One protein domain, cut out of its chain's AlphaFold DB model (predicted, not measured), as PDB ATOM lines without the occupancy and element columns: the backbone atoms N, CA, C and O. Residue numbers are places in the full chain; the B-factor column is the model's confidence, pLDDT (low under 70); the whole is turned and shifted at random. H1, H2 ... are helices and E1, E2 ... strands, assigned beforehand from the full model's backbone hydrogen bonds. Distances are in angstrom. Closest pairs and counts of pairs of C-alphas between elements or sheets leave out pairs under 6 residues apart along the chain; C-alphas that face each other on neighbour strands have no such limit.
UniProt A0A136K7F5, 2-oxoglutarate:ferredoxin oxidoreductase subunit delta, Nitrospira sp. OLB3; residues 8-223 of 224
ATOM      1  N   LEU A   8      39.505 -18.481  34.434       97.19
ATOM      2  CA  LEU A   8      39.389 -19.940  34.463       97.19
ATOM      3  C   LEU A   8      37.919 -20.338  34.552       97.19
ATOM      4  O   LEU A   8      37.192 -19.831  35.405       97.19
ATOM      5  N   TYR A   9      37.526 -21.278  33.698       97.69
ATOM      6  CA  TYR A   9      36.206 -21.878  33.587       97.69
ATOM      7  C   TYR A   9      36.312 -23.388  33.849       97.69
ATOM      8  O   TYR A   9      36.768 -24.150  33.000       97.69
ATOM      9  N   TYR A  10      35.966 -23.832  35.057       96.25
ATOM     10  CA  TYR A  10      36.134 -25.212  35.546       96.25
ATOM     11  C   TYR A  10      37.529 -25.804  35.285       96.25
ATOM     12  O   TYR A  10      37.677 -26.961  34.899       96.25
ATOM     13  N   GLY A  11      38.569 -24.998  35.513       88.88
ATOM     14  CA  GLY A  11      39.968 -25.388  35.297       88.88
ATOM     15  C   GLY A  11      40.459 -25.275  33.850       88.88
ATOM     16  O   GLY A  11      41.637 -25.518  33.599       88.88
ATOM     17  N   LEU A  12      39.602 -24.873  32.909       95.12
ATOM     18  CA  LEU A  12      39.986 -24.537  31.540       95.12
ATOM     19  C   LEU A  12      40.210 -23.033  31.413       95.12
ATOM     20  O   LEU A  12      39.524 -22.242  32.053       95.12
ATOM     21  N   LEU A  13      41.170 -22.632  30.588       96.81
ATOM     22  CA  LEU A  13      41.377 -21.222  30.280       96.81
ATOM     23  C   LEU A  13      40.261 -20.730  29.353       96.81
ATOM     24  O   LEU A  13      40.075 -21.287  28.274       96.81
ATOM     25  N   GLU A  14      39.559 -19.678  29.761       97.56
ATOM     26  CA  GLU A  14      38.568 -18.983  28.946       97.56
ATOM     27  C   GLU A  14      39.121 -17.616  28.540       97.56
ATOM     28  O   GLU A  14      39.545 -16.819  29.377       97.56
ATOM     29  N   THR A  15      39.118 -17.354  27.237       97.06
ATOM     30  CA  THR A  15      39.661 -16.137  26.625       97.06
ATOM     31  C   THR A  15      38.870 -14.872  26.941       97.06
ATOM     32  O   THR A  15      39.432 -13.783  26.849       97.06
ATOM     33  N   ASN A  16      37.594 -15.007  27.303       97.44
ATOM     34  CA  ASN A  16      36.720 -13.901  27.666       97.44
ATOM     35  C   ASN A  16      36.232 -14.033  29.115       97.44
ATOM     36  O   ASN A  16      35.327 -14.815  29.410       97.44
ATOM     37  N   GLU A  17      36.781 -13.216  30.016       97.00
ATOM     38  CA  GLU A  17      36.393 -13.216  31.430       97.00
ATOM     39  C   GLU A  17      34.886 -12.994  31.659       97.00
ATOM     40  O   GLU A  17      34.349 -13.506  32.638       97.00
ATOM     41  N   ASP A  18      34.164 -12.327  30.748       98.38
ATOM     42  CA  ASP A  18      32.717 -12.113  30.892       98.38
ATOM     43  C   ASP A  18      31.923 -13.422  30.833       98.38
ATOM     44  O   ASP A  18      30.945 -13.566  31.563       98.38
ATOM     45  N   VAL A  19      32.376 -14.410  30.054       98.50
ATOM     46  CA  VAL A  19      31.766 -15.753  30.015       98.50
ATOM     47  C   VAL A  19      31.924 -16.449  31.366       98.50
ATOM     48  O   VAL A  19      31.001 -17.102  31.858       98.50
ATOM     49  N   VAL A  20      33.080 -16.267  32.010       98.56
ATOM     50  CA  VAL A  20      33.332 -16.787  33.358       98.56
ATOM     51  C   VAL A  20      32.421 -16.096  34.373       98.56
ATOM     52  O   VAL A  20      31.840 -16.768  35.223       98.56
ATOM     53  N   ILE A  21      32.245 -14.776  34.268       98.69
ATOM     54  CA  ILE A  21      31.357 -14.007  35.152       98.69
ATOM     55  C   ILE A  21      29.891 -14.420  34.965       98.69
ATOM     56  O   ILE A  21      29.166 -14.554  35.951       98.69
ATOM     57  N   GLU A  22      29.442 -14.655  33.730       98.81
ATOM     58  CA  GLU A  22      28.087 -15.140  33.452       98.81
ATOM     59  C   GLU A  22      27.838 -16.516  34.088       98.81
ATOM     60  O   GLU A  22      26.787 -16.738  34.689       98.81
ATOM     61  N   GLU A  23      28.812 -17.427  34.035       98.69
ATOM     62  CA  GLU A  23      28.711 -18.726  34.708       98.69
ATOM     63  C   GLU A  23      28.747 -18.602  36.235       98.69
ATOM     64  O   GLU A  23      27.954 -19.255  36.919       98.69
ATOM     65  N   MET A  24      29.596 -17.721  36.782       98.75
ATOM     66  CA  MET A  24      29.582 -17.407  38.215       98.75
ATOM     67  C   MET A  24      28.189 -16.936  38.647       98.75
ATOM     68  O   MET A  24      27.661 -17.409  39.655       98.75
ATOM     69  N   ALA A  25      27.568 -16.049  37.862       98.75
ATOM     70  CA  ALA A  25      26.216 -15.571  38.111       98.75
ATOM     71  C   ALA A  25      25.205 -16.720  38.089       98.75
ATOM     72  O   ALA A  25      24.458 -16.885  39.051       98.75
ATOM     73  N   ARG A  26      25.212 -17.565  37.047       98.62
ATOM     74  CA  ARG A  26      24.306 -18.724  36.944       98.62
ATOM     75  C   ARG A  26      24.434 -19.648  38.149       98.62
ATOM     76  O   ARG A  26      23.414 -20.043  38.714       98.62
ATOM     77  N   LYS A  27      25.659 -19.962  38.585       98.44
ATOM     78  CA  LYS A  27      25.891 -20.800  39.769       98.44
ATOM     79  C   LYS A  27      25.383 -20.151  41.043       98.44
ATOM     80  O   LYS A  27      24.639 -20.800  41.773       98.44
ATOM     81  N   MET A  28      25.704 -18.887  41.291       98.56
ATOM     82  CA  MET A  28      25.229 -18.187  42.486       98.56
ATOM     83  C   MET A  28      23.703 -18.020  42.515       98.56
ATOM     84  O   MET A  28      23.107 -18.102  43.580       98.56
ATOM     85  N   LEU A  29      23.062 -17.820  41.361       98.44
ATOM     86  CA  LEU A  29      21.613 -17.623  41.246       98.44
ATOM     87  C   LEU A  29      20.794 -18.912  41.396       98.44
ATOM     88  O   LEU A  29      19.602 -18.840  41.684       98.44
ATOM     89  N   THR A  30      21.400 -20.078  41.156       97.75
ATOM     90  CA  THR A  30      20.686 -21.369  41.126       97.75
ATOM     91  C   THR A  30      21.085 -22.324  42.240       97.75
ATOM     92  O   THR A  30      20.345 -23.268  42.515       97.75
ATOM     93  N   SER A  31      22.231 -22.102  42.887       97.88
ATOM     94  CA  SER A  31      22.728 -23.015  43.913       97.88
ATOM     95  C   SER A  31      22.103 -22.714  45.280       97.88
ATOM     96  O   SER A  31      22.077 -21.556  45.706       97.88
ATOM     97  N   PRO A  32      21.655 -23.742  46.017       96.44
ATOM     98  CA  PRO A  32      21.244 -23.611  47.405       96.44
ATOM     99  C   PRO A  32      22.326 -22.972  48.278       96.44
ATOM    100  O   PRO A  32      23.514 -23.292  48.176       96.44
ATOM    101  N   ASN A  33      21.893 -22.095  49.188       97.62
ATOM    102  CA  ASN A  33      22.760 -21.466  50.187       97.62
ATOM    103  C   ASN A  33      23.998 -20.787  49.571       97.62
ATOM    104  O   ASN A  33      25.080 -20.809  50.167       97.62
ATOM    105  N   ALA A  34      23.852 -20.195  48.379       98.44
ATOM    106  CA  ALA A  34      24.920 -19.450  47.731       98.44
ATOM    107  C   ALA A  34      25.490 -18.392  48.689       98.44
ATOM    108  O   ALA A  34      24.740 -17.668  49.348       98.44
ATOM    109  N   THR A  35      26.817 -18.335  48.811       98.81
ATOM    110  CA  THR A  35      27.477 -17.518  49.842       98.81
ATOM    111  C   THR A  35      28.612 -16.673  49.280       98.81
ATOM    112  O   THR A  35      29.471 -17.160  48.546       98.81
ATOM    113  N   ILE A  36      28.649 -15.399  49.660       98.62
ATOM    114  CA  ILE A  36      29.777 -14.505  49.404       98.62
ATOM    115  C   ILE A  36      30.672 -14.505  50.645       98.62
ATOM    116  O   ILE A  36      30.208 -14.241  51.756       98.62
ATOM    117  N   PHE A  37      31.960 -14.769  50.439       98.19
ATOM    118  CA  PHE A  37      33.002 -14.698  51.459       98.19
ATOM    119  C   PHE A  37      33.878 -13.454  51.225       98.19
ATOM    120  O   PHE A  37      34.906 -13.542  50.540       98.19
ATOM    121  N   PRO A  38      33.485 -12.273  51.742       96.50
ATOM    122  CA  PRO A  38      34.324 -11.084  51.678       96.50
ATOM    123  C   PRO A  38      35.533 -11.236  52.608       96.50
ATOM    124  O   PRO A  38      35.395 -11.652  53.758       96.50
ATOM    125  N   GLY A  39      36.717 -10.892  52.111       94.31
ATOM    126  CA  GLY A  39      37.959 -10.910  52.874       94.31
ATOM    127  C   GLY A  39      38.374  -9.546  53.437       94.31
ATOM    128  O   GLY A  39      37.721  -8.524  53.196       94.31
ATOM    129  N   PRO A  40      39.506  -9.488  54.155       90.62
ATOM    130  CA  PRO A  40      39.977  -8.294  54.856       90.62
ATOM    131  C   PRO A  40      40.209  -7.077  53.950       90.62
ATOM    132  O   PRO A  40      40.107  -5.946  54.420       90.62
ATOM    133  N   LEU A  41      40.472  -7.281  52.650       89.19
ATOM    134  CA  LEU A  41      40.689  -6.188  51.695       89.19
ATOM    135  C   LEU A  41      39.412  -5.388  51.384       89.19
ATOM    136  O   LEU A  41      39.510  -4.302  50.815       89.19
ATOM    137  N   VAL A  42      38.233  -5.917  51.728       89.94
ATOM    138  CA  VAL A  42      36.927  -5.267  51.503       89.94
ATOM    139  C   VAL A  42      36.071  -5.157  52.769       89.94
ATOM    140  O   VAL A  42      35.016  -4.539  52.734       89.94
ATOM    141  N   LEU A  43      36.499  -5.738  53.892       87.00
ATOM    142  CA  LEU A  43      35.761  -5.676  55.161       87.00
ATOM    143  C   LEU A  43      36.078  -4.427  55.988       87.00
ATOM    144  O   LEU A  43      35.218  -3.909  56.698       87.00
ATOM    145  N   TRP A  44      37.314  -3.943  55.908       80.81
ATOM    146  CA  TRP A  44      37.794  -2.868  56.765       80.81
ATOM    147  C   TRP A  44      37.803  -1.543  56.000       80.81
ATOM    148  O   TRP A  44      38.460  -1.416  54.970       80.81
ATOM    149  N   ALA A  45      37.102  -0.529  56.509       78.50
ATOM    150  CA  ALA A  45      37.052   0.812  55.918       78.50
ATOM    151  C   ALA A  45      38.319   1.626  56.257       78.50
ATOM    152  O   ALA A  45      38.253   2.662  56.913       78.50
ATOM    153  N   TRP A  46      39.500   1.127  55.881       74.81
ATOM    154  CA  TRP A  46      40.785   1.768  56.197       74.81
ATOM    155  C   TRP A  46      41.190   2.851  55.186       74.81
ATOM    156  O   TRP A  46      42.082   3.650  55.473       74.81
ATOM    157  N   ASN A  47      40.548   2.890  54.015       79.69
ATOM    158  CA  ASN A  47      40.630   3.975  53.040       79.69
ATOM    159  C   ASN A  47      39.367   4.016  52.154       79.69
ATOM    160  O   ASN A  47      38.552   3.088  52.168       79.69
ATOM    161  N   ASP A  48      39.234   5.070  51.348       84.56
ATOM    162  CA  ASP A  48      38.101   5.238  50.430       84.56
ATOM    163  C   ASP A  48      38.028   4.125  49.377       84.56
ATOM    164  O   ASP A  48      36.944   3.688  49.001       84.56
ATOM    165  N   HIS A  49      39.175   3.600  48.938       83.00
ATOM    166  CA  HIS A  49      39.225   2.514  47.955       83.00
ATOM    167  C   HIS A  49      38.586   1.222  48.479       83.00
ATOM    168  O   HIS A  49      37.815   0.577  47.774       83.00
ATOM    169  N   ALA A  50      38.863   0.859  49.730       83.75
ATOM    170  CA  ALA A  50      38.286  -0.295  50.405       83.75
ATOM    171  C   ALA A  50      36.781  -0.104  50.625       83.75
ATOM    172  O   ALA A  50      36.016  -1.039  50.400       83.75
ATOM    173  N   VAL A  51      36.346   1.113  50.975       87.94
ATOM    174  CA  VAL A  51      34.920   1.464  51.075       87.94
ATOM    175  C   VAL A  51      34.218   1.288  49.727       87.94
ATOM    176  O   VAL A  51      33.168   0.653  49.662       87.94
ATOM    177  N   GLU A  52      34.799   1.789  48.639       90.69
ATOM    178  CA  GLU A  52      34.210   1.658  47.304       90.69
ATOM    179  C   GLU A  52      34.174   0.203  46.817       90.69
ATOM    180  O   GLU A  52      33.169  -0.227  46.247       90.69
ATOM    181  N   LYS A  53      35.215  -0.593  47.096       91.69
ATOM    182  CA  LYS A  53      35.191  -2.036  46.811       91.69
ATOM    183  C   LYS A  53      34.115  -2.757  47.619       91.69
ATOM    184  O   LYS A  53      33.403  -3.588  47.063       91.69
ATOM    185  N   ALA A  54      33.967  -2.436  48.903       93.00
ATOM    186  CA  ALA A  54      32.944  -3.022  49.763       93.00
ATOM    187  C   ALA A  54      31.529  -2.733  49.236       93.00
ATOM    188  O   ALA A  54      30.706  -3.643  49.149       93.00
ATOM    189  N   LYS A  55      31.264  -1.492  48.803       94.12
ATOM    190  CA  LYS A  55      30.003  -1.131  48.136       94.12
ATOM    191  C   LYS A  55      29.779  -1.956  46.874       94.12
ATOM    192  O   LYS A  55      28.706  -2.524  46.716       94.12
ATOM    193  N   ALA A  56      30.796  -2.099  46.023       95.75
ATOM    194  CA  ALA A  56      30.684  -2.906  44.810       95.75
ATOM    195  C   ALA A  56      30.391  -4.391  45.114       95.75
ATOM    196  O   ALA A  56      29.614  -5.023  44.405       95.75
ATOM    197  N   VAL A  57      30.935  -4.951  46.202       96.88
ATOM    198  CA  VAL A  57      30.575  -6.307  46.665       96.88
ATOM    199  C   VAL A  57      29.107  -6.385  47.096       96.88
ATOM    200  O   VAL A  57      28.420  -7.347  46.751       96.88
ATOM    201  N   LEU A  58      28.597  -5.373  47.804       96.88
ATOM    202  CA  LEU A  58      27.180  -5.303  48.181       96.88
ATOM    203  C   LEU A  58      26.262  -5.134  46.959       96.88
ATOM    204  O   LEU A  58      25.161  -5.677  46.954       96.88
ATOM    205  N   GLU A  59      26.715  -4.455  45.901       97.31
ATOM    206  CA  GLU A  59      25.997  -4.374  44.621       97.31
ATOM    207  C   GLU A  59      25.881  -5.747  43.936       97.31
ATOM    208  O   GLU A  59      24.817  -6.059  43.397       97.31
ATOM    209  N   ILE A  60      26.927  -6.587  43.990       98.19
ATOM    210  CA  ILE A  60      26.868  -7.988  43.528       98.19
ATOM    211  C   ILE A  60      25.860  -8.767  44.379       98.19
ATOM    212  O   ILE A  60      24.978  -9.430  43.835       98.19
ATOM    213  N   ALA A  61      25.956  -8.656  45.709       97.81
ATOM    214  CA  ALA A  61      25.045  -9.331  46.631       97.81
ATOM    215  C   ALA A  61      23.583  -8.947  46.367       97.81
ATOM    216  O   ALA A  61      22.721  -9.816  46.374       97.81
ATOM    217  N   ALA A  62      23.301  -7.680  46.048       97.56
ATOM    218  CA  ALA A  62      21.965  -7.184  45.708       97.56
ATOM    219  C   ALA A  62      21.341  -7.859  44.471       97.56
ATOM    220  O   ALA A  62      20.143  -7.719  44.243       97.56
ATOM    221  N   GLN A  63      22.124  -8.583  43.662       98.06
ATOM    222  CA  GLN A  63      21.629  -9.310  42.491       98.06
ATOM    223  C   GLN A  63      21.345 -10.792  42.750       98.06
ATOM    224  O   GLN A  63      20.945 -11.477  41.816       98.06
ATOM    225  N   ILE A  64      21.549 -11.320  43.959       98.00
ATOM    226  CA  ILE A  64      21.445 -12.764  44.222       98.00
ATOM    227  C   ILE A  64      20.384 -13.005  45.305       98.00
ATOM    228  O   ILE A  64      20.558 -12.528  46.425       98.00
ATOM    229  N   PRO A  65      19.279 -13.713  45.020       96.62
ATOM    230  CA  PRO A  65      18.267 -13.998  46.033       96.62
ATOM    231  C   PRO A  65      18.812 -14.949  47.106       96.62
ATOM    232  O   PRO A  65      19.604 -15.838  46.801       96.62
ATOM    233  N   GLU A  66      18.360 -14.779  48.350       96.56
ATOM    234  CA  GLU A  66      18.679 -15.645  49.499       96.56
ATOM    235  C   GLU A  66      20.183 -15.825  49.794       96.56
ATOM    236  O   GLU A  66      20.579 -16.763  50.503       96.56
ATOM    237  N   VAL A  67      21.031 -14.940  49.257       98.25
ATOM    238  CA  VAL A  67      22.488 -15.056  49.360       98.25
ATOM    239  C   VAL A  67      22.935 -14.791  50.791       98.25
ATOM    240  O   VAL A  67      22.475 -13.849  51.434       98.25
ATOM    241  N   MET A  68      23.857 -15.602  51.294       98.44
ATOM    242  CA  MET A  68      24.487 -15.353  52.589       98.44
ATOM    243  C   MET A  68      25.779 -14.562  52.403       98.44
ATOM    244  O   MET A  68      26.488 -14.715  51.406       98.44
ATOM    245  N   ILE A  69      26.117 -13.743  53.395       97.69
ATOM    246  CA  ILE A  69      27.422 -13.090  53.486       97.69
ATOM    247  C   ILE A  69      28.062 -13.537  54.795       97.69
ATOM    248  O   ILE A  69      27.592 -13.189  55.879       97.69
ATOM    249  N   ILE A  70      29.137 -14.316  54.688       97.44
ATOM    250  CA  ILE A  70      29.908 -14.799  55.835       97.44
ATOM    251  C   ILE A  70      31.336 -14.273  55.664       97.44
ATOM    252  O   ILE A  70      32.003 -14.634  54.702       97.44
ATOM    253  N   PRO A  71      31.838 -13.379  56.522       95.38
ATOM    254  CA  PRO A  71      33.151 -12.776  56.326       95.38
ATOM    255  C   PRO A  71      34.313 -13.751  56.564       95.38
ATOM    256  O   PRO A  71      34.220 -14.689  57.356       95.38
ATOM    257  N   MET A  72      35.456 -13.448  55.944       94.25
ATOM    258  CA  MET A  72      36.792 -13.912  56.332       94.25
ATOM    259  C   MET A  72      37.568 -12.714  56.921       94.25
ATOM    260  O   MET A  72      38.333 -12.070  56.210       94.25
ATOM    261  N   PRO A  73      37.350 -12.345  58.198       88.81
ATOM    262  CA  PRO A  73      37.832 -11.090  58.782       88.81
ATOM    263  C   PRO A  73      39.338 -11.078  59.055       88.81
ATOM    264  O   PRO A  73      39.957 -10.019  59.008       88.81
ATOM    265  N   ASP A  74      39.920 -12.241  59.348       85.31
ATOM    266  CA  ASP A  74      41.352 -12.427  59.551       85.31
ATOM    267  C   ASP A  74      41.751 -13.877  59.239       85.31
ATOM    268  O   ASP A  74      40.896 -14.758  59.108       85.31
ATOM    269  N   TYR A  75      43.054 -14.123  59.125       86.44
ATOM    270  CA  TYR A  75      43.598 -15.412  58.689       86.44
ATOM    271  C   TYR A  75      44.208 -16.253  59.807       86.44
ATOM    272  O   TYR A  75      44.735 -17.342  59.557       86.44
ATOM    273  N   ARG A  76      44.166 -15.761  61.048       84.25
ATOM    274  CA  ARG A  76      44.792 -16.459  62.169       84.25
ATOM    275  C   ARG A  76      44.054 -17.779  62.415       84.25
ATOM    276  O   ARG A  76      42.827 -17.838  62.279       84.25
ATOM    277  N   PRO A  77      44.757 -18.852  62.799       79.50
ATOM    278  CA  PRO A  77      44.099 -20.069  63.255       79.50
ATOM    279  C   PRO A  77      43.196 -19.769  64.460       79.50
ATOM    280  O   PRO A  77      43.656 -19.229  65.463       79.50
ATOM    281  N   LYS A  78      41.905 -20.107  64.365       71.44
ATOM    282  CA  LYS A  78      40.900 -19.839  65.419       71.44
ATOM    283  C   LYS A  78      40.452 -21.094  66.180       71.44
ATOM    284  O   LYS A  78      39.391 -21.119  66.798       71.44
ATOM    285  N   TYR A  79      41.250 -22.156  66.163       60.81
ATOM    286  CA  TYR A  79      40.896 -23.410  66.828       60.81
ATOM    287  C   TYR A  79      40.918 -23.275  68.366       60.81
ATOM    288  O   TYR A  79      41.837 -22.641  68.890       60.81
ATOM    289  N   PRO A  80      39.963 -23.863  69.124       58.53
ATOM    290  CA  PRO A  80      38.803 -24.674  68.710       58.53
ATOM    291  C   PRO A  80      37.477 -23.892  68.553       58.53
ATOM    292  O   PRO A  80      36.415 -24.502  68.490       58.53
ATOM    293  N   LYS A  81      37.492 -22.553  68.550       73.56
ATOM    294  CA  LYS A  81      36.310 -21.699  68.786       73.56
ATOM    295  C   LYS A  81      35.819 -20.972  67.526       73.56
ATOM    296  O   LYS A  81      35.684 -19.752  67.539       73.56
ATOM    297  N   ILE A  82      35.594 -21.691  66.429       82.38
ATOM    298  CA  ILE A  82      35.012 -21.095  65.214       82.38
ATOM    299  C   ILE A  82      33.502 -21.335  65.225       82.38
ATOM    300  O   ILE A  82      33.083 -22.491  65.254       82.38
ATOM    301  N   ASP A  83      32.711 -20.263  65.170       90.62
ATOM    302  CA  ASP A  83      31.296 -20.352  64.803       90.62
ATOM    303  C   ASP A  83      31.186 -20.345  63.262       90.62
ATOM    304  O   ASP A  83      31.473 -19.317  62.635       90.62
ATOM    305  N   PRO A  84      30.808 -21.473  62.628       92.19
ATOM    306  CA  PRO A  84      30.692 -21.563  61.177       92.19
ATOM    307  C   PRO A  84      29.586 -20.669  60.602       92.19
ATOM    308  O   PRO A  84      29.612 -20.398  59.406       92.19
ATOM    309  N   GLU A  85      28.618 -20.217  61.403       93.44
ATOM    310  CA  GLU A  85      27.555 -19.306  60.963       93.44
ATOM    311  C   GLU A  85      27.995 -17.831  60.983       93.44
ATOM    312  O   GLU A  85      27.343 -16.986  60.370       93.44
ATOM    313  N   GLU A  86      29.093 -17.502  61.667       91.44
ATOM    314  CA  GLU A  86      29.592 -16.127  61.791       91.44
ATOM    315  C   GLU A  86      30.784 -15.853  60.870       91.44
ATOM    316  O   GLU A  86      30.909 -14.758  60.323       91.44
ATOM    317  N   VAL A  87      31.677 -16.831  60.693       93.25
ATOM    318  CA  VAL A  87      32.970 -16.607  60.045       93.25
ATOM    319  C   VAL A  87      33.467 -17.834  59.285       93.25
ATOM    320  O   VAL A  87      33.315 -18.968  59.738       93.25
ATOM    321  N   ILE A  88      34.137 -17.611  58.149       94.62
ATOM    322  CA  ILE A  88      34.959 -18.638  57.497       94.62
ATOM    323  C   ILE A  88      36.428 -18.481  57.902       94.62
ATOM    324  O   ILE A  88      36.991 -17.387  57.859       94.62
ATOM    325  N   ASN A  89      37.068 -19.582  58.302       92.19
ATOM    326  CA  ASN A  89      38.497 -19.610  58.616       92.19
ATOM    327  C   ASN A  89      39.266 -20.359  57.520       92.19
ATOM    328  O   ASN A  89      38.871 -21.479  57.187       92.19
ATOM    329  N   PRO A  90      40.390 -19.821  57.015       91.12
ATOM    330  CA  PRO A  90      41.135 -20.452  55.926       91.12
ATOM    331  C   PRO A  90      41.731 -21.819  56.287       91.12
ATOM    332  O   PRO A  90      41.992 -22.617  55.395       91.12
ATOM    333  N   ASN A  91      41.918 -22.119  57.578       88.19
ATOM    334  CA  ASN A  91      42.511 -23.380  58.035       88.19
ATOM    335  C   ASN A  91      41.482 -24.505  58.224       88.19
ATOM    336  O   ASN A  91      41.860 -25.669  58.302       88.19
ATOM    337  N   HIS A  92      40.189 -24.175  58.324       89.94
ATOM    338  CA  HIS A  92      39.099 -25.152  58.439       89.94
ATOM    339  C   HIS A  92      37.829 -24.682  57.707       89.94
ATOM    340  O   HIS A  92      36.744 -24.674  58.293       89.94
ATOM    341  N   PRO A  93      37.920 -24.303  56.421       94.25
ATOM    342  CA  PRO A  93      36.799 -23.691  55.712       94.25
ATOM    343  C   PRO A  93      35.632 -24.667  55.513       94.25
ATOM    344  O   PRO A  93      34.477 -24.253  55.464       94.25
ATOM    345  N   ASN A  94      35.918 -25.973  55.484       94.06
ATOM    346  CA  ASN A  94      34.922 -27.033  55.335       94.06
ATOM    347  C   ASN A  94      33.861 -27.008  56.439       94.06
ATOM    348  O   ASN A  94      32.717 -27.354  56.175       94.06
ATOM    349  N   LEU A  95      34.205 -26.552  57.652       93.56
ATOM    350  CA  LEU A  95      33.241 -26.439  58.749       93.56
ATOM    351  C   LEU A  95      32.138 -25.426  58.423       93.56
ATOM    352  O   LEU A  95      30.964 -25.712  58.641       93.56
ATOM    353  N   THR A  96      32.504 -24.278  57.847       95.69
ATOM    354  CA  THR A  96      31.553 -23.260  57.383       95.69
ATOM    355  C   THR A  96      30.717 -23.775  56.217       95.69
ATOM    356  O   THR A  96      29.497 -23.608  56.223       95.69
ATOM    357  N   ILE A  97      31.347 -24.448  55.248       97.75
ATOM    358  CA  ILE A  97      30.644 -25.023  54.091       97.75
ATOM    359  C   ILE A  97      29.616 -26.073  54.531       97.75
ATOM    360  O   ILE A  97      28.452 -25.985  54.145       97.75
ATOM    361  N   TRP A  98      30.008 -27.038  55.366       96.06
ATOM    362  CA  TRP A  98      29.113 -28.095  55.843       96.06
ATOM    363  C   TRP A  98      28.044 -27.574  56.802       96.06
ATOM    364  O   TRP A  98      26.877 -27.933  56.651       96.06
ATOM    365  N   GLY A  99      28.421 -26.719  57.759       95.00
ATOM    366  CA  GLY A  99      27.507 -26.179  58.769       95.00
ATOM    367  C   GLY A  99      26.340 -25.411  58.153       95.00
ATOM    368  O   GLY A  99      25.202 -25.570  58.585       95.00
ATOM    369  N   ASN A 100      26.606 -24.665  57.078       97.12
ATOM    370  CA  ASN A 100      25.602 -23.865  56.375       97.12
ATOM    371  C   ASN A 100      25.076 -24.533  55.088       97.12
ATOM    372  O   ASN A 100      24.256 -23.940  54.388       97.12
ATOM    373  N   LYS A 101      25.532 -25.757  54.766       97.38
ATOM    374  CA  LYS A 101      25.164 -26.524  53.558       97.38
ATOM    375  C   LYS A 101      25.330 -25.714  52.264       97.38
ATOM    376  O   LYS A 101      24.414 -25.645  51.447       97.38
ATOM    377  N   ILE A 102      26.478 -25.058  52.120       98.44
ATOM    378  CA  ILE A 102      26.782 -24.152  51.005       98.44
ATOM    379  C   ILE A 102      27.120 -24.973  49.759       98.44
ATOM    380  O   ILE A 102      28.050 -25.780  49.792       98.44
ATOM    381  N   GLU A 103      26.391 -24.755  48.661       98.31
ATOM    382  CA  GLU A 103      26.632 -25.462  47.391       98.31
ATOM    383  C   GLU A 103      27.396 -24.625  46.358       98.31
ATOM    384  O   GLU A 103      28.036 -25.182  45.467       98.31
ATOM    385  N   ALA A 104      27.400 -23.298  46.496       98.50
ATOM    386  CA  ALA A 104      28.241 -22.411  45.701       98.50
ATOM    387  C   ALA A 104      28.741 -21.236  46.534       98.50
ATOM    388  O   ALA A 104      28.014 -20.686  47.365       98.50
ATOM    389  N   CYS A 105      29.984 -20.827  46.298       98.56
ATOM    390  CA  CYS A 105      30.548 -19.691  46.999       98.56
ATOM    391  C   CYS A 105      31.521 -18.873  46.167       98.56
ATOM    392  O   CYS A 105      32.167 -19.387  45.254       98.56
ATOM    393  N   ILE A 106      31.649 -17.596  46.524       98.56
ATOM    394  CA  ILE A 106      32.567 -16.666  45.874       98.56
ATOM    395  C   ILE A 106      33.422 -15.920  46.896       98.56
ATOM    396  O   ILE A 106      32.908 -15.313  47.833       98.56
ATOM    397  N   PHE A 107      34.740 -15.970  46.711       98.25
ATOM    398  CA  PHE A 107      35.712 -15.237  47.520       98.25
ATOM    399  C   PHE A 107      36.053 -13.910  46.847       98.25
ATOM    400  O   PHE A 107      36.402 -13.884  45.664       98.25
ATOM    401  N   ILE A 108      35.963 -12.810  47.600       97.62
ATOM    402  CA  ILE A 108      36.246 -11.459  47.096       97.62
ATOM    403  C   ILE A 108      37.051 -10.686  48.141       97.62
ATOM    404  O   ILE A 108      36.661 -10.621  49.302       97.62
ATOM    405  N   GLY A 109      38.174 -10.082  47.746       94.19
ATOM    406  CA  GLY A 109      38.998  -9.291  48.672       94.19
ATOM    407  C   GLY A 109      39.774 -10.124  49.700       94.19
ATOM    408  O   GLY A 109      39.996  -9.676  50.824       94.19
ATOM    409  N   VAL A 110      40.173 -11.335  49.321       94.12
ATOM    410  CA  VAL A 110      41.009 -12.241  50.118       94.12
ATOM    411  C   VAL A 110      42.426 -12.242  49.539       94.12
ATOM    412  O   VAL A 110      42.581 -12.278  48.320       94.12
ATOM    413  N   HIS A 111      43.459 -12.219  50.386       91.38
ATOM    414  CA  HIS A 111      44.848 -12.303  49.923       91.38
ATOM    415  C   HIS A 111      45.119 -13.652  49.259       91.38
ATOM    416  O   HIS A 111      44.670 -14.700  49.738       91.38
ATOM    417  N   CYS A 112      45.908 -13.635  48.184       91.94
ATOM    418  CA  CYS A 112      45.951 -14.756  47.257       91.94
ATOM    419  C   CYS A 112      46.374 -16.087  47.893       91.94
ATOM    420  O   CYS A 112      45.797 -17.135  47.602       91.94
ATOM    421  N   HIS A 113      47.348 -16.046  48.802       89.94
ATOM    422  CA  HIS A 113      47.855 -17.231  49.485       89.94
ATOM    423  C   HIS A 113      46.810 -17.870  50.418       89.94
ATOM    424  O   HIS A 113      46.687 -19.095  50.445       89.94
ATOM    425  N   TYR A 114      46.005 -17.067  51.123       92.50
ATOM    426  CA  TYR A 114      44.928 -17.579  51.978       92.50
ATOM    427  C   TYR A 114      43.714 -18.042  51.178       92.50
ATOM    428  O   TYR A 114      43.094 -19.043  51.548       92.50
ATOM    429  N   ALA A 115      43.399 -17.370  50.068       94.25
ATOM    430  CA  ALA A 115      42.378 -17.835  49.136       94.25
ATOM    431  C   ALA A 115      42.740 -19.225  48.594       94.25
ATOM    432  O   ALA A 115      41.939 -20.142  48.732       94.25
ATOM    433  N   ASN A 116      43.962 -19.426  48.086       93.19
ATOM    434  CA  ASN A 116      44.409 -20.730  47.577       93.19
ATOM    435  C   ASN A 116      44.355 -21.826  48.651       93.19
ATOM    436  O   ASN A 116      43.823 -22.903  48.394       93.19
ATOM    437  N   LEU A 117      44.843 -21.555  49.870       94.00
ATOM    438  CA  LEU A 117      44.745 -22.514  50.979       94.00
ATOM    439  C   LEU A 117      43.286 -22.922  51.234       94.00
ATOM    440  O   LEU A 117      42.964 -24.109  51.274       94.00
ATOM    441  N   THR A 118      42.404 -21.930  51.344       95.88
ATOM    442  CA  THR A 118      40.978 -22.139  51.605       95.88
ATOM    443  C   THR A 118      40.322 -22.948  50.484       95.88
ATOM    444  O   THR A 118      39.656 -23.951  50.740       95.88
ATOM    445  N   LEU A 119      40.541 -22.542  49.233       96.81
ATOM    446  CA  LEU A 119      39.961 -23.157  48.042       96.81
ATOM    447  C   LEU A 119      40.403 -24.617  47.881       96.81
ATOM    448  O   LEU A 119      39.557 -25.469  47.602       96.81
ATOM    449  N   LYS A 120      41.683 -24.933  48.139       95.69
ATOM    450  CA  LYS A 120      42.195 -26.316  48.147       95.69
ATOM    451  C   LYS A 120      41.442 -27.188  49.139       95.69
ATOM    452  O   LYS A 120      41.015 -28.287  48.794       95.69
ATOM    453  N   MET A 121      41.253 -26.700  50.363       95.88
ATOM    454  CA  MET A 121      40.562 -27.455  51.410       95.88
ATOM    455  C   MET A 121      39.084 -27.684  51.080       95.88
ATOM    456  O   MET A 121      38.598 -28.800  51.276       95.88
ATOM    457  N   ILE A 122      38.402 -26.670  50.532       97.44
ATOM    458  CA  ILE A 122      36.998 -26.778  50.103       97.44
ATOM    459  C   ILE A 122      36.857 -27.785  48.965       97.44
ATOM    460  O   ILE A 122      35.980 -28.645  49.033       97.44
ATOM    461  N   ARG A 123      37.733 -27.736  47.955       94.44
ATOM    462  CA  ARG A 123      37.710 -28.686  46.831       94.44
ATOM    463  C   ARG A 123      38.050 -30.109  47.235       94.44
ATOM    464  O   ARG A 123      37.510 -31.043  46.655       94.44
ATOM    465  N   ALA A 124      38.942 -30.283  48.205       94.62
ATOM    466  CA  ALA A 124      39.312 -31.603  48.698       94.62
ATOM    467  C   ALA A 124      38.254 -32.210  49.637       94.62
ATOM    468  O   ALA A 124      38.171 -33.430  49.746       94.62
ATOM    469  N   GLY A 125      37.476 -31.381  50.343       92.94
ATOM    470  CA  GLY A 125      36.565 -31.837  51.398       92.94
ATOM    471  C   GLY A 125      35.072 -31.701  51.101       92.94
ATOM    472  O   GLY A 125      34.260 -32.190  51.882       92.94
ATOM    473  N   THR A 126      34.673 -31.014  50.031       96.44
ATOM    474  CA  THR A 126      33.267 -30.662  49.786       96.44
ATOM    475  C   THR A 126      32.936 -30.667  48.291       96.44
ATOM    476  O   THR A 126      33.828 -30.578  47.453       96.44
ATOM    477  N   ASN A 127      31.641 -30.695  47.962       95.62
ATOM    478  CA  ASN A 127      31.146 -30.522  46.590       95.62
ATOM    479  C   ASN A 127      30.781 -29.061  46.260       95.62
ATOM    480  O   ASN A 127      30.134 -28.809  45.247       95.62
ATOM    481  N   CYS A 128      31.147 -28.101  47.117       97.94
ATOM    482  CA  CYS A 128      30.826 -26.695  46.899       97.94
ATOM    483  C   CYS A 128      31.519 -26.175  45.630       97.94
ATOM    484  O   CYS A 128      32.738 -26.292  45.483       97.94
ATOM    485  N   CYS A 129      30.754 -25.547  44.737       98.31
ATOM    486  CA  CYS A 129      31.286 -24.857  43.570       98.31
ATOM    487  C   CYS A 129      32.017 -23.586  44.018       98.31
ATOM    488  O   CYS A 129      31.388 -22.625  44.466       98.31
ATOM    489  N   THR A 130      33.347 -23.580  43.922       98.19
ATOM    490  CA  THR A 130      34.176 -22.473  44.411       98.19
ATOM    491  C   THR A 130      34.500 -21.463  43.322       98.19
ATOM    492  O   THR A 130      34.920 -21.814  42.219       98.19
ATOM    493  N   MET A 131      34.357 -20.184  43.645       98.44
ATOM    494  CA  MET A 131      34.603 -19.081  42.724       98.44
ATOM    495  C   MET A 131      35.479 -18.024  43.389       98.44
ATOM    496  O   MET A 131      35.437 -17.856  44.610       98.44
ATOM    497  N   ALA A 132      36.268 -17.290  42.609       98.00
ATOM    498  CA  ALA A 132      37.095 -16.218  43.151       98.00
ATOM    499  C   ALA A 132      37.223 -15.021  42.206       98.00
ATOM    500  O   ALA A 132      37.654 -15.157  41.057       98.00
ATOM    501  N   ILE A 133      36.913 -13.837  42.733       97.88
ATOM    502  CA  ILE A 133      37.145 -12.548  42.083       97.88
ATOM    503  C   ILE A 133      38.391 -11.943  42.724       97.88
ATOM    504  O   ILE A 133      38.343 -11.352  43.807       97.88
ATOM    505  N   CYS A 134      39.535 -12.178  42.085       95.56
ATOM    506  CA  CYS A 134      40.842 -11.845  42.629       95.56
ATOM    507  C   CYS A 134      41.278 -10.446  42.194       95.56
ATOM    508  O   CYS A 134      41.118 -10.077  41.031       95.56
ATOM    509  N   ALA A 135      41.886  -9.690  43.108       92.88
ATOM    510  CA  ALA A 135      42.480  -8.390  42.801       92.88
ATOM    511  C   ALA A 135      43.777  -8.496  41.978       92.88
ATOM    512  O   ALA A 135      44.178  -7.510  41.372       92.88
ATOM    513  N   GLU A 136      44.414  -9.670  41.955       92.06
ATOM    514  CA  GLU A 136      45.716  -9.891  41.322       92.06
ATOM    515  C   GLU A 136      45.634 -10.952  40.222       92.06
ATOM    516  O   GLU A 136      45.189 -10.652  39.128       92.06
ATOM    517  N   GLN A 137      46.050 -12.196  40.485       90.12
ATOM    518  CA  GLN A 137      46.364 -13.181  39.442       90.12
ATOM    519  C   GLN A 137      45.227 -14.169  39.136       90.12
ATOM    520  O   GLN A 137      45.317 -14.915  38.163       90.12
ATOM    521  N   GLY A 138      44.169 -14.190  39.950       93.06
ATOM    522  CA  GLY A 138      43.172 -15.265  39.957       93.06
ATOM    523  C   GLY A 138      43.579 -16.430  40.868       93.06
ATOM    524  O   GLY A 138      44.621 -16.386  41.524       93.06
ATOM    525  N   HIS A 139      42.768 -17.490  40.892       95.06
ATOM    526  CA  HIS A 139      43.005 -18.691  41.705       95.06
ATOM    527  C   HIS A 139      42.827 -19.991  40.910       95.06
ATOM    528  O   HIS A 139      41.712 -20.336  40.534       95.06
ATOM    529  N   GLU A 140      43.907 -20.750  40.706       91.62
ATOM    530  CA  GLU A 140      43.884 -22.076  40.051       91.62
ATOM    531  C   GLU A 140      43.022 -23.105  40.796       91.62
ATOM    532  O   GLU A 140      42.413 -23.993  40.197       91.62
ATOM    533  N   ASP A 141      42.924 -22.941  42.115       93.50
ATOM    534  CA  ASP A 141      42.086 -23.769  42.966       93.50
ATOM    535  C   ASP A 141      40.623 -23.322  42.965       93.50
ATOM    536  O   ASP A 141      39.782 -24.035  43.496       93.50
ATOM    537  N   ALA A 142      40.245 -22.196  42.363       96.38
ATOM    538  CA  ALA A 142      38.829 -21.911  42.145       96.38
ATOM    539  C   ALA A 142      38.322 -22.698  40.928       96.38
ATOM    540  O   ALA A 142      39.051 -22.914  39.961       96.38
ATOM    541  N   MET A 143      37.064 -23.138  40.961       97.50
ATOM    542  CA  MET A 143      36.421 -23.680  39.763       97.50
ATOM    543  C   MET A 143      36.184 -22.574  38.735       97.50
ATOM    544  O   MET A 143      36.383 -22.805  37.550       97.50
ATOM    545  N   LEU A 144      35.821 -21.371  39.186       98.31
ATOM    546  CA  LEU A 144      35.693 -20.187  38.335       98.31
ATOM    547  C   LEU A 144      36.533 -19.052  38.915       98.31
ATOM    548  O   LEU A 144      36.412 -18.741  40.102       98.31
ATOM    549  N   THR A 145      37.367 -18.390  38.117       98.00
ATOM    550  CA  THR A 145      38.103 -17.217  38.610       98.00
ATOM    551  C   THR A 145      38.367 -16.175  37.542       98.00
ATOM    552  O   THR A 145      38.636 -16.502  36.387       98.00
ATOM    553  N   ILE A 146      38.319 -14.916  37.971       97.81
ATOM    554  CA  ILE A 146      38.792 -13.758  37.218       97.81
ATOM    555  C   ILE A 146      39.859 -13.023  38.031       97.81
ATOM    556  O   ILE A 146      39.954 -13.171  39.257       97.81
ATOM    557  N   ARG A 147      40.659 -12.225  37.330       95.50
ATOM    558  CA  ARG A 147      41.859 -11.568  37.850       95.50
ATOM    559  C   ARG A 147      41.789 -10.044  37.721       95.50
ATOM    560  O   ARG A 147      40.849  -9.523  37.122       95.50
ATOM    561  N   ASP A 148      42.770  -9.336  38.279       94.06
ATOM    562  CA  ASP A 148      42.903  -7.871  38.231       94.06
ATOM    563  C   ASP A 148      41.592  -7.128  38.582       94.06
ATOM    564  O   ASP A 148      41.154  -6.208  37.887       94.06
ATOM    565  N   SER A 149      40.897  -7.589  39.624       92.62
ATOM    566  CA  SER A 149      39.579  -7.068  39.999       92.62
ATOM    567  C   SER A 149      39.693  -5.817  40.864       92.62
ATOM    568  O   SER A 149      39.939  -5.872  42.074       92.62
ATOM    569  N   ASP A 150      39.474  -4.673  40.228       93.56
ATOM    570  CA  ASP A 150      39.292  -3.382  40.873       93.56
ATOM    571  C   ASP A 150      37.802  -3.060  41.094       93.56
ATOM    572  O   ASP A 150      36.906  -3.867  40.828       93.56
ATOM    573  N   THR A 151      37.517  -1.864  41.605       94.25
ATOM    574  CA  THR A 151      36.144  -1.400  41.843       94.25
ATOM    575  C   THR A 151      35.312  -1.371  40.557       94.25
ATOM    576  O   THR A 151      34.133  -1.722  40.587       94.25
ATOM    577  N   LEU A 152      35.898  -0.977  39.420       95.88
ATOM    578  CA  LEU A 152      35.185  -0.917  38.142       95.88
ATOM    579  C   LEU A 152      34.813  -2.318  37.656       95.88
ATOM    580  O   LEU A 152      33.671  -2.540  37.249       95.88
ATOM    581  N   LYS A 153      35.736  -3.279  37.764       96.75
ATOM    582  CA  LYS A 153      35.477  -4.677  37.420       96.75
ATOM    583  C   LYS A 153      34.430  -5.297  38.346       96.75
ATOM    584  O   LYS A 153      33.527  -5.964  37.854       96.75
ATOM    585  N   LEU A 154      34.457  -5.017  39.651       97.75
ATOM    586  CA  LEU A 154      33.409  -5.475  40.577       97.75
ATOM    587  C   LEU A 154      32.020  -4.929  40.210       97.75
ATOM    588  O   LEU A 154      31.041  -5.675  40.219       97.75
ATOM    589  N   ARG A 155      31.923  -3.655  39.811       97.75
ATOM    590  CA  ARG A 155      30.665  -3.085  39.302       97.75
ATOM    591  C   ARG A 155      30.225  -3.747  37.997       97.75
ATOM    592  O   ARG A 155      29.042  -4.035  37.836       97.75
ATOM    593  N   LYS A 156      31.160  -4.039  37.085       98.25
ATOM    594  CA  LYS A 156      30.880  -4.807  35.859       98.25
ATOM    595  C   LYS A 156      30.320  -6.192  36.196       98.25
ATOM    596  O   LYS A 156      29.307  -6.583  35.622       98.25
ATOM    597  N   VAL A 157      30.910  -6.886  37.172       98.56
ATOM    598  CA  VAL A 157      30.396  -8.164  37.686       98.56
ATOM    599  C   VAL A 157      28.958  -8.008  38.178       98.56
ATOM    600  O   VAL A 157      28.100  -8.777  37.757       98.56
ATOM    601  N   ALA A 158      28.656  -6.989  38.988       98.38
ATOM    602  CA  ALA A 158      27.288  -6.737  39.447       98.38
ATOM    603  C   ALA A 158      26.306  -6.517  38.278       98.38
ATOM    604  O   ALA A 158      25.198  -7.055  38.295       98.38
ATOM    605  N   GLN A 159      26.709  -5.788  37.229       98.62
ATOM    606  CA  GLN A 159      25.875  -5.601  36.033       98.62
ATOM    607  C   GLN A 159      25.642  -6.908  35.265       98.62
ATOM    608  O   GLN A 159      24.522  -7.158  34.819       98.62
ATOM    609  N   ILE A 160      26.659  -7.763  35.137       98.75
ATOM    610  CA  ILE A 160      26.510  -9.073  34.487       98.75
ATOM    611  C   ILE A 160      25.593  -9.979  35.315       98.75
ATOM    612  O   ILE A 160      24.684 -10.592  34.762       98.75
ATOM    613  N   PHE A 161      25.748 -10.008  36.642       98.69
ATOM    614  CA  PHE A 161      24.849 -10.749  37.532       98.69
ATOM    615  C   PHE A 161      23.398 -10.286  37.380       98.69
ATOM    616  O   PHE A 161      22.493 -11.113  37.279       98.69
ATOM    617  N   LYS A 162      23.175  -8.967  37.297       98.50
ATOM    618  CA  LYS A 162      21.853  -8.391  37.030       98.50
ATOM    619  C   LYS A 162      21.289  -8.867  35.689       98.50
ATOM    620  O   LYS A 162      20.159  -9.349  35.660       98.50
ATOM    621  N   LYS A 163      22.072  -8.765  34.609       98.69
ATOM    622  CA  LYS A 163      21.688  -9.219  33.262       98.69
ATOM    623  C   LYS A 163      21.277 -10.696  33.280       98.69
ATOM    624  O   LYS A 163      20.170 -11.020  32.867       98.69
ATOM    625  N   VAL A 164      22.124 -11.576  33.820       98.69
ATOM    626  CA  VAL A 164      21.851 -13.021  33.892       98.69
ATOM    627  C   VAL A 164      20.609 -13.310  34.739       98.69
ATOM    628  O   VAL A 164      19.769 -14.114  34.342       98.69
ATOM    629  N   ARG A 165      20.438 -12.627  35.880       98.31
ATOM    630  CA  ARG A 165      19.239 -12.751  36.721       98.31
ATOM    631  C   ARG A 165      17.964 -12.413  35.943       98.31
ATOM    632  O   ARG A 165      16.980 -13.146  36.041       98.31
ATOM    633  N   GLU A 166      17.978 -11.308  35.201       98.25
ATOM    634  CA  GLU A 166      16.842 -10.841  34.400       98.25
ATOM    635  C   GLU A 166      16.537 -11.792  33.234       98.25
ATOM    636  O   GLU A 166      15.377 -12.149  33.041       98.25
ATOM    637  N   GLU A 167      17.561 -12.289  32.532       98.31
ATOM    638  CA  GLU A 167      17.422 -13.317  31.486       98.31
ATOM    639  C   GLU A 167      16.816 -14.622  32.019       98.31
ATOM    640  O   GLU A 167      16.039 -15.281  31.330       98.31
ATOM    641  N   MET A 168      17.142 -14.992  33.261       98.00
ATOM    642  CA  MET A 168      16.590 -16.171  33.937       98.00
ATOM    643  C   MET A 168      15.201 -15.929  34.548       98.00
ATOM    644  O   MET A 168      14.601 -16.860  35.085       98.00
ATOM    645  N   GLY A 169      14.679 -14.698  34.501       97.69
ATOM    646  CA  GLY A 169      13.382 -14.344  35.078       97.69
ATOM    647  C   GLY A 169      13.333 -14.406  36.610       97.69
ATOM    648  O   GLY A 169      12.247 -14.494  37.187       97.69
ATOM    649  N   ILE A 170      14.486 -14.364  37.283       97.00
ATOM    650  CA  ILE A 170      14.576 -14.450  38.745       97.00
ATOM    651  C   ILE A 170      14.219 -13.090  39.360       97.00
ATOM    652  O   ILE A 170      14.883 -12.067  39.144       97.00
ATOM    653  N   LYS A 171      13.151 -13.077  40.159       95.06
ATOM    654  CA  LYS A 171      12.670 -11.878  40.853       95.06
ATOM    655  C   LYS A 171      13.384 -11.694  42.189       95.06
ATOM    656  O   LYS A 171      13.684 -12.664  42.877       95.06
ATOM    657  N   LEU A 172      13.618 -10.436  42.547       94.38
ATOM    658  CA  LEU A 172      14.079 -10.042  43.876       94.38
ATOM    659  C   LEU A 172      12.879  -9.581  44.722       94.38
ATOM    660  O   LEU A 172      11.870  -9.160  44.147       94.38
ATOM    661  N   PRO A 173      12.974  -9.630  46.062       92.94
ATOM    662  CA  PRO A 173      11.979  -9.032  46.949       92.94
ATOM    663  C   PRO A 173      11.797  -7.534  46.669       92.94
ATOM    664  O   PRO A 173      12.772  -6.838  46.388       92.94
ATOM    665  N   GLU A 174      10.573  -7.012  46.802       88.12
ATOM    666  CA  GLU A 174      10.261  -5.596  46.521       88.12
ATOM    667  C   GLU A 174      11.078  -4.618  47.385       88.12
ATOM    668  O   GLU A 174      11.497  -3.568  46.904       88.12
ATOM    669  N   GLY A 175      11.368  -4.988  48.639       87.31
ATOM    670  CA  GLY A 175      12.211  -4.208  49.555       87.31
ATOM    671  C   GLY A 175      13.722  -4.378  49.345       87.31
ATOM    672  O   GLY A 175      14.517  -3.753  50.050       87.31
ATOM    673  N   GLY A 176      14.138  -5.235  48.405       91.50
ATOM    674  CA  GLY A 176      15.543  -5.585  48.182       91.50
ATOM    675  C   GLY A 176      16.171  -6.376  49.330       91.50
ATOM    676  O   GLY A 176      17.388  -6.419  49.437       91.50
ATOM    677  N   GLU A 177      15.371  -6.980  50.213       94.38
ATOM    678  CA  GLU A 177      15.842  -7.773  51.356       94.38
ATOM    679  C   GLU A 177      16.274  -9.179  50.918       94.38
ATOM    680  O   GLU A 177      15.685 -10.182  51.308       94.38
ATOM    681  N   ASN A 178      17.266  -9.251  50.034       94.12
ATOM    682  CA  ASN A 178      17.678 -10.486  49.374       94.12
ATOM    683  C   ASN A 178      18.924 -11.139  50.000       94.12
ATOM    684  O   ASN A 178      19.282 -12.246  49.602       94.12
ATOM    685  N   VAL A 179      19.582 -10.481  50.962       96.94
ATOM    686  CA  VAL A 179      20.654 -11.098  51.754       96.94
ATOM    687  C   VAL A 179      20.040 -11.782  52.960       96.94
ATOM    688  O   VAL A 179      19.388 -11.134  53.779       96.94
ATOM    689  N   ARG A 180      20.276 -13.085  53.082       97.12
ATOM    690  CA  ARG A 180      19.797 -13.907  54.187       97.12
ATOM    691  C   ARG A 180      20.839 -13.975  55.296       97.12
ATOM    692  O   ARG A 180      22.014 -14.239  55.048       97.12
ATOM    693  N   PHE A 181      20.390 -13.780  56.528       96.62
ATOM    694  CA  PHE A 181      21.202 -13.989  57.716       96.62
ATOM    695  C   PHE A 181      21.319 -15.476  58.055       96.62
ATOM    696  O   PHE A 181      20.360 -16.242  57.932       96.62
ATOM    697  N   THR A 182      22.490 -15.873  58.546       95.94
ATOM    698  CA  THR A 182      22.673 -17.165  59.218       95.94
ATOM    699  C   THR A 182      21.914 -17.206  60.552       95.94
ATOM    700  O   THR A 182      21.377 -16.193  61.013       95.94
ATOM    701  N   GLY A 183      21.856 -18.369  61.210       94.00
ATOM    702  CA  GLY A 183      21.175 -18.509  62.501       94.00
ATOM    703  C   GLY A 183      21.756 -17.584  63.578       94.00
ATOM    704  O   GLY A 183      21.007 -16.878  64.259       94.00
ATOM    705  N   THR A 184      23.083 -17.533  63.710       93.12
ATOM    706  CA  THR A 184      23.798 -16.631  64.623       93.12
ATOM    707  C   THR A 184      23.562 -15.163  64.264       93.12
ATOM    708  O   THR A 184      23.205 -14.377  65.145       93.12
ATOM    709  N   GLN A 185      23.662 -14.790  62.982       93.50
ATOM    710  CA  GLN A 185      23.388 -13.418  62.531       93.50
ATOM    711  C   GLN A 185      21.939 -12.999  62.835       93.50
ATOM    712  O   GLN A 185      21.691 -11.909  63.351       93.50
ATOM    713  N   SER A 186      20.968 -13.885  62.609       94.81
ATOM    714  CA  SER A 186      19.560 -13.613  62.899       94.81
ATOM    715  C   SER A 186      19.323 -13.310  64.384       94.81
ATOM    716  O   SER A 186      18.633 -12.344  64.718       94.81
ATOM    717  N   LYS A 187      19.957 -14.068  65.292       94.06
ATOM    718  CA  LYS A 187      19.841 -13.858  66.748       94.06
ATOM    719  C   LYS A 187      20.323 -12.470  67.172       94.06
ATOM    720  O   LYS A 187      19.641 -11.815  67.959       94.06
ATOM    721  N   VAL A 188      21.456 -12.001  66.644       91.94
ATOM    722  CA  VAL A 188      21.997 -10.671  66.989       91.94
ATOM    723  C   VAL A 188      21.236  -9.525  66.315       91.94
ATOM    724  O   VAL A 188      21.262  -8.399  66.805       91.94
ATOM    725  N   HIS A 189      20.486  -9.814  65.249       91.12
ATOM    726  CA  HIS A 189      19.596  -8.868  64.571       91.12
ATOM    727  C   HIS A 189      18.126  -8.981  65.011       91.12
ATOM    728  O   HIS A 189      17.220  -8.616  64.260       91.12
ATOM    729  N   GLY A 190      17.869  -9.460  66.233       92.44
ATOM    730  CA  GLY A 190      16.526  -9.479  66.823       92.44
ATOM    731  C   GLY A 190      15.554 -10.433  66.126       92.44
ATOM    732  O   GLY A 190      14.360 -10.155  66.069       92.44
ATOM    733  N   GLY A 191      16.059 -11.528  65.554       93.00
ATOM    734  CA  GLY A 191      15.265 -12.531  64.842       93.00
ATOM    735  C   GLY A 191      14.945 -12.173  63.390       93.00
ATOM    736  O   GLY A 191      14.240 -12.928  62.724       93.00
ATOM    737  N   LYS A 192      15.461 -11.051  62.866       94.31
ATOM    738  CA  LYS A 192      15.382 -10.766  61.426       94.31
ATOM    739  C   LYS A 192      16.084 -11.873  60.649       94.31
ATOM    740  O   LYS A 192      17.126 -12.362  61.077       94.31
ATOM    741  N   THR A 193      15.525 -12.267  59.516       95.69
ATOM    742  CA  THR A 193      16.088 -13.333  58.671       95.69
ATOM    743  C   THR A 193      16.751 -12.792  57.416       95.69
ATOM    744  O   THR A 193      17.602 -13.470  56.851       95.69
ATOM    745  N   HIS A 194      16.393 -11.575  57.003       96.88
ATOM    746  CA  HIS A 194      16.854 -10.966  55.767       96.88
ATOM    747  C   HIS A 194      17.196  -9.499  55.950       96.88
ATOM    748  O   HIS A 194      16.790  -8.844  56.918       96.88
ATOM    749  N   THR A 195      17.955  -8.987  54.991       95.69
ATOM    750  CA  THR A 195      18.302  -7.583  54.940       95.69
ATOM    751  C   THR A 195      18.611  -7.121  53.529       95.69
ATOM    752  O   THR A 195      18.951  -7.920  52.654       95.69
ATOM    753  N   ASN A 196      18.480  -5.816  53.304       95.06
ATOM    754  CA  ASN A 196      18.878  -5.210  52.047       95.06
ATOM    755  C   ASN A 196      20.377  -4.863  52.111       95.06
ATOM    756  O   ASN A 196      20.771  -4.038  52.938       95.06
ATOM    757  N   PRO A 197      21.240  -5.458  51.267       92.62
ATOM    758  CA  PRO A 197      22.681  -5.203  51.322       92.62
ATOM    759  C   PRO A 197      23.034  -3.723  51.131       92.62
ATOM    760  O   PRO A 197      24.031  -3.248  51.667       92.62
ATOM    761  N   LEU A 198      22.203  -2.966  50.412       91.88
ATOM    762  CA  LEU A 198      22.449  -1.558  50.110       91.88
ATOM    763  C   LEU A 198      22.094  -0.619  51.273       91.88
ATOM    764  O   LEU A 198      22.539   0.527  51.282       91.88
ATOM    765  N   THR A 199      21.352  -1.075  52.288       86.75
ATOM    766  CA  THR A 199      21.065  -0.243  53.472       86.75
ATOM    767  C   THR A 199      22.254  -0.139  54.427       86.75
ATOM    768  O   THR A 199      22.270   0.745  55.279       86.75
ATOM    769  N   PHE A 200      23.261  -1.008  54.277       74.88
ATOM    770  CA  PHE A 200      24.477  -1.034  55.103       74.88
ATOM    771  C   PHE A 200      25.713  -0.571  54.335       74.88
ATOM    772  O   PHE A 200      26.832  -0.938  54.690       74.88
ATOM    773  N   MET A 201      25.529   0.217  53.269       79.44
ATOM    774  CA  MET A 201      26.660   0.715  52.496       79.44
ATOM    775  C   MET A 201      27.651   1.456  53.408       79.44
ATOM    776  O   MET A 201      27.261   2.407  54.095       79.44
ATOM    777  N   PRO A 202      28.931   1.043  53.422       74.44
ATOM    778  CA  PRO A 202      29.916   1.656  54.292       74.44
ATOM    779  C   PRO A 202      30.124   3.122  53.910       74.44
ATOM    780  O   PRO A 202      30.119   3.496  52.734       74.44
ATOM    781  N   SER A 203      30.324   3.959  54.924       67.75
ATOM    782  CA  SER A 203      30.688   5.363  54.762       67.75
ATOM    783  C   SER A 203      32.120   5.590  55.242       67.75
ATOM    784  O   SER A 203      32.603   4.902  56.143       67.75
ATOM    785  N   ALA A 204      32.796   6.589  54.670       58.91
ATOM    786  CA  ALA A 204      34.150   6.973  55.081       58.91
ATOM    787  C   ALA A 204      34.227   7.402  56.564       58.91
ATOM    788  O   ALA A 204      35.287   7.338  57.179       58.91
ATOM    789  N   ALA A 205      33.093   7.769  57.176       53.75
ATOM    790  CA  ALA A 205      32.996   8.100  58.600       53.75
ATOM    791  C   ALA A 205      33.174   6.884  59.538       53.75
ATOM    792  O   ALA A 205      33.355   7.068  60.737       53.75
ATOM    793  N   GLY A 206      33.152   5.652  59.009       51.31
ATOM    794  CA  GLY A 206      33.468   4.417  59.740       51.31
ATOM    795  C   GLY A 206      34.965   4.082  59.818       51.31
ATOM    796  O   GLY A 206      35.316   2.974  60.234       51.31
ATOM    797  N   ALA A 207      35.844   5.003  59.401       46.88
ATOM    798  CA  ALA A 207      37.296   4.866  59.471       46.88
ATOM    799  C   ALA A 207      37.758   4.664  60.926       46.88
ATOM    800  O   ALA A 207      37.933   5.609  61.691       46.88
ATOM    801  N   GLY A 208      37.908   3.403  61.329       46.97
ATOM    802  CA  GLY A 208      38.255   3.032  62.703       46.97
ATOM    803  C   GLY A 208      37.942   1.584  63.078       46.97
ATOM    804  O   GLY A 208      38.513   1.086  64.040       46.97
ATOM    805  N   SER A 209      37.107   0.865  62.315       54.66
ATOM    806  CA  SER A 209      36.742  -0.527  62.642       54.66
ATOM    807  C   SER A 209      37.917  -1.513  62.620       54.66
ATOM    808  O   SER A 209      37.879  -2.508  63.336       54.66
ATOM    809  N   ALA A 210      38.986  -1.229  61.870       51.78
ATOM    810  CA  ALA A 210      40.162  -2.100  61.776       51.78
ATOM    811  C   ALA A 210      40.901  -2.274  63.121       51.78
ATOM    812  O   ALA A 210      41.376  -3.368  63.437       51.78
ATOM    813  N   SER A 211      40.948  -1.221  63.950       54.75
ATOM    814  CA  SER A 211      41.650  -1.252  65.242       54.75
ATOM    815  C   SER A 211      40.960  -2.171  66.254       54.75
ATOM    816  O   SER A 211      41.642  -2.832  67.036       54.75
ATOM    817  N   ALA A 212      39.631  -2.302  66.178       52.88
ATOM    818  CA  ALA A 212      38.846  -3.215  67.010       52.88
ATOM    819  C   ALA A 212      39.182  -4.698  66.762       52.88
ATOM    820  O   ALA A 212      38.971  -5.531  67.641       52.88
ATOM    821  N   PHE A 213      39.756  -5.026  65.600       52.66
ATOM    822  CA  PHE A 213      40.201  -6.377  65.241       52.66
ATOM    823  C   PHE A 213      41.729  -6.546  65.312       52.66
ATOM    824  O   PHE A 213      42.258  -7.600  64.954       52.66
ATOM    825  N   GLY A 214      42.434  -5.538  65.837       53.06
ATOM    826  CA  GLY A 214      43.885  -5.552  66.023       53.06
ATOM    827  C   GLY A 214      44.689  -5.285  64.748       53.06
ATOM    828  O   GLY A 214      45.878  -5.586  64.729       53.06
ATOM    829  N   HIS A 215      44.061  -4.735  63.704       55.31
ATOM    830  CA  HIS A 215      44.724  -4.381  62.452       55.31
ATOM    831  C   HIS A 215      45.017  -2.877  62.408       55.31
ATOM    832  O   HIS A 215      44.107  -2.052  62.537       55.31
ATOM    833  N   THR A 216      46.281  -2.498  62.198       56.31
ATOM    834  CA  THR A 216      46.636  -1.104  61.885       56.31
ATOM    835  C   THR A 216      46.579  -0.856  60.380       56.31
ATOM    836  O   THR A 216      46.807  -1.755  59.567       56.31
ATOM    837  N   ALA A 217      46.312   0.392  59.987       54.12
ATOM    838  CA  ALA A 217      46.334   0.790  58.580       54.12
ATOM    839  C   ALA A 217      47.705   0.530  57.915       54.12
ATOM    840  O   ALA A 217      47.768   0.316  56.707       54.12
ATOM    841  N   GLU A 218      48.804   0.512  58.682       50.75
ATOM    842  CA  GLU A 218      50.143   0.188  58.168       50.75
ATOM    843  C   GLU A 218      50.360  -1.309  57.925       50.75
ATOM    844  O   GLU A 218      51.053  -1.661  56.974       50.75
ATOM    845  N   GLN A 219      49.773  -2.189  58.744       50.78
ATOM    846  CA  GLN A 219      49.840  -3.640  58.538       50.78
ATOM    847  C   GLN A 219      49.107  -4.038  57.253       50.78
ATOM    848  O   GLN A 219      49.659  -4.762  56.432       50.78
ATOM    849  N   MET A 220      47.923  -3.467  57.020       54.03
ATOM    850  CA  MET A 220      47.117  -3.753  55.827       54.03
ATOM    851  C   MET A 220      47.738  -3.196  54.534       54.03
ATOM    852  O   MET A 220      47.576  -3.790  53.476       54.03
ATOM    853  N   LYS A 221      48.497  -2.089  54.603       49.31
ATOM    854  CA  LYS A 221      49.241  -1.533  53.452       49.31
ATOM    855  C   LYS A 221      50.437  -2.380  53.011       49.31
ATOM    856  O   LYS A 221      50.908  -2.192  51.898       49.31
ATOM    857  N   ARG A 222      50.977  -3.237  53.885       45.38
ATOM    858  CA  ARG A 222      52.108  -4.125  53.556       45.38
ATOM    859  C   ARG A 222      51.667  -5.461  52.958       45.38
ATOM    860  O   ARG A 222      52.512  -6.169  52.427       45.38
ATOM    861  N   GLU A 223      50.388  -5.808  53.092       42.47
ATOM    862  CA  GLU A 223      49.826  -7.090  52.646       42.47
ATOM    863  C   GLU A 223      49.077  -7.005  51.304       42.47
ATOM    864  O   GLU A 223      48.689  -8.048  50.779       42.47
TER     865      GLU A 223
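AT A GLANCE: This is residues 8 to 223 of the 224 residues of the protein "2-oxoglutarate:ferredoxin oxidoreductase subunit delta" of Nitrospira sp. OLB3 (UniProt A0A136K7F5). A twisted parallel sheet, in the order E3, E2, E4, E5, E6, makes the core, with H1 and H3 over one face, H5 over the other, and H6 packed on H1 and H3. Beyond the E3 edge, residues 179 to 180 add a short pairing beside E3, and H9 and H10 lie in a low-confidence tail. The printed part has 216 residues, with ten named helices and six named strands, in the order E1 H1 E2 H2 H3 E3 H4 E4 H5 E5 E6 H6 H7 H8 H9 H10. The class is mixed, helices and strands; the whole is compact, with a radius of gyration of the C-alphas of 16.1 A and spans of 43 by 38 by 34 A.

IN THESE COORDINATES: Begin with the sheet: E3 is residues 67 to 69, E2 35 to 38, E4 104 to 108 (13.6 A), E5 129 to 133 (13.7 A) and E6 144 to 146. Find C-alpha 17 at (36.393, -13.216, 31.430), where H1 begins; it runs 20.2 A to residue 30. H3, 48 to 61, and H5, 112 to 125, each span 19.9 A; H6, 151 to 167, spans 24.5 A. The shorter elements are E1 (12 to 14), H2 (40 to 43), H4 (93 to 99), H7 (183 to 188), H8 (197 to 200), H9 (209 to 212) and H10, 217 to 222, ending at (52.108, -4.125, 53.556).

HOW THE PARTS SIT: Across the sheet, look for N 36 and O 68 at 2.9 A, N 37 and O 106 at 2.8 A, N 131 and O 105 at 2.8 A, and N 132 and O 144 at 2.9 A, within hydrogen-bond range. E2, H2 H3, E3 and E4, H5, E5 are strand-helix-strand units, parallel neighbour strands joined through helices; E3, H4, E4 is a split one, with E2 between its strands; these crossovers are right-handed. The sheet with helices on both faces makes three layers: H1 at a height over the sheet of 8.9 A and H3 at 10.5 A on the same face, H5 at 9.7 A on the opposite face. H3, the hub, touches H6 at Ile 60 and Ala 158, C-alphas 4.3 A apart, at a shallow tilt of 10 degrees, the same way. With residues 50 to 54 alone it touches H2 (Val 42 and Ala 54, closest C-alphas 4.9 A), and with residues 55 to 61 alone H8 (Leu 58 and Pro 197, closest C-alphas 5.5 A). H6 only grazes the sheet, and touches H1 at a steep tilt of 55 degrees; its closest C-alphas there are Ala 25 and Phe 161, 5.0 A. H4 touches H5 at a steep tilt of 47 degrees (Asn 94 and Ile 122, closest C-alphas 5.6 A). E1 pairs with no named strand and is near E6; H7 touches no helix; H9 and H10 are close but not clearly touching. In H1, H3, H4, H5, H6, H7 and H10 every O i to N i+4 pair is within hydrogen-bond range; H2, H8 and H9 are too short for one.

THE WHOLE: The two C-alphas farthest apart are those of Thr 15 and Gly 190, 46.9 A, and the printed part has no cut. The long links are E3 to H4 and H6 to H7. The model's pLDDT is under 70 at residues 79 to 80 and 203 to 223.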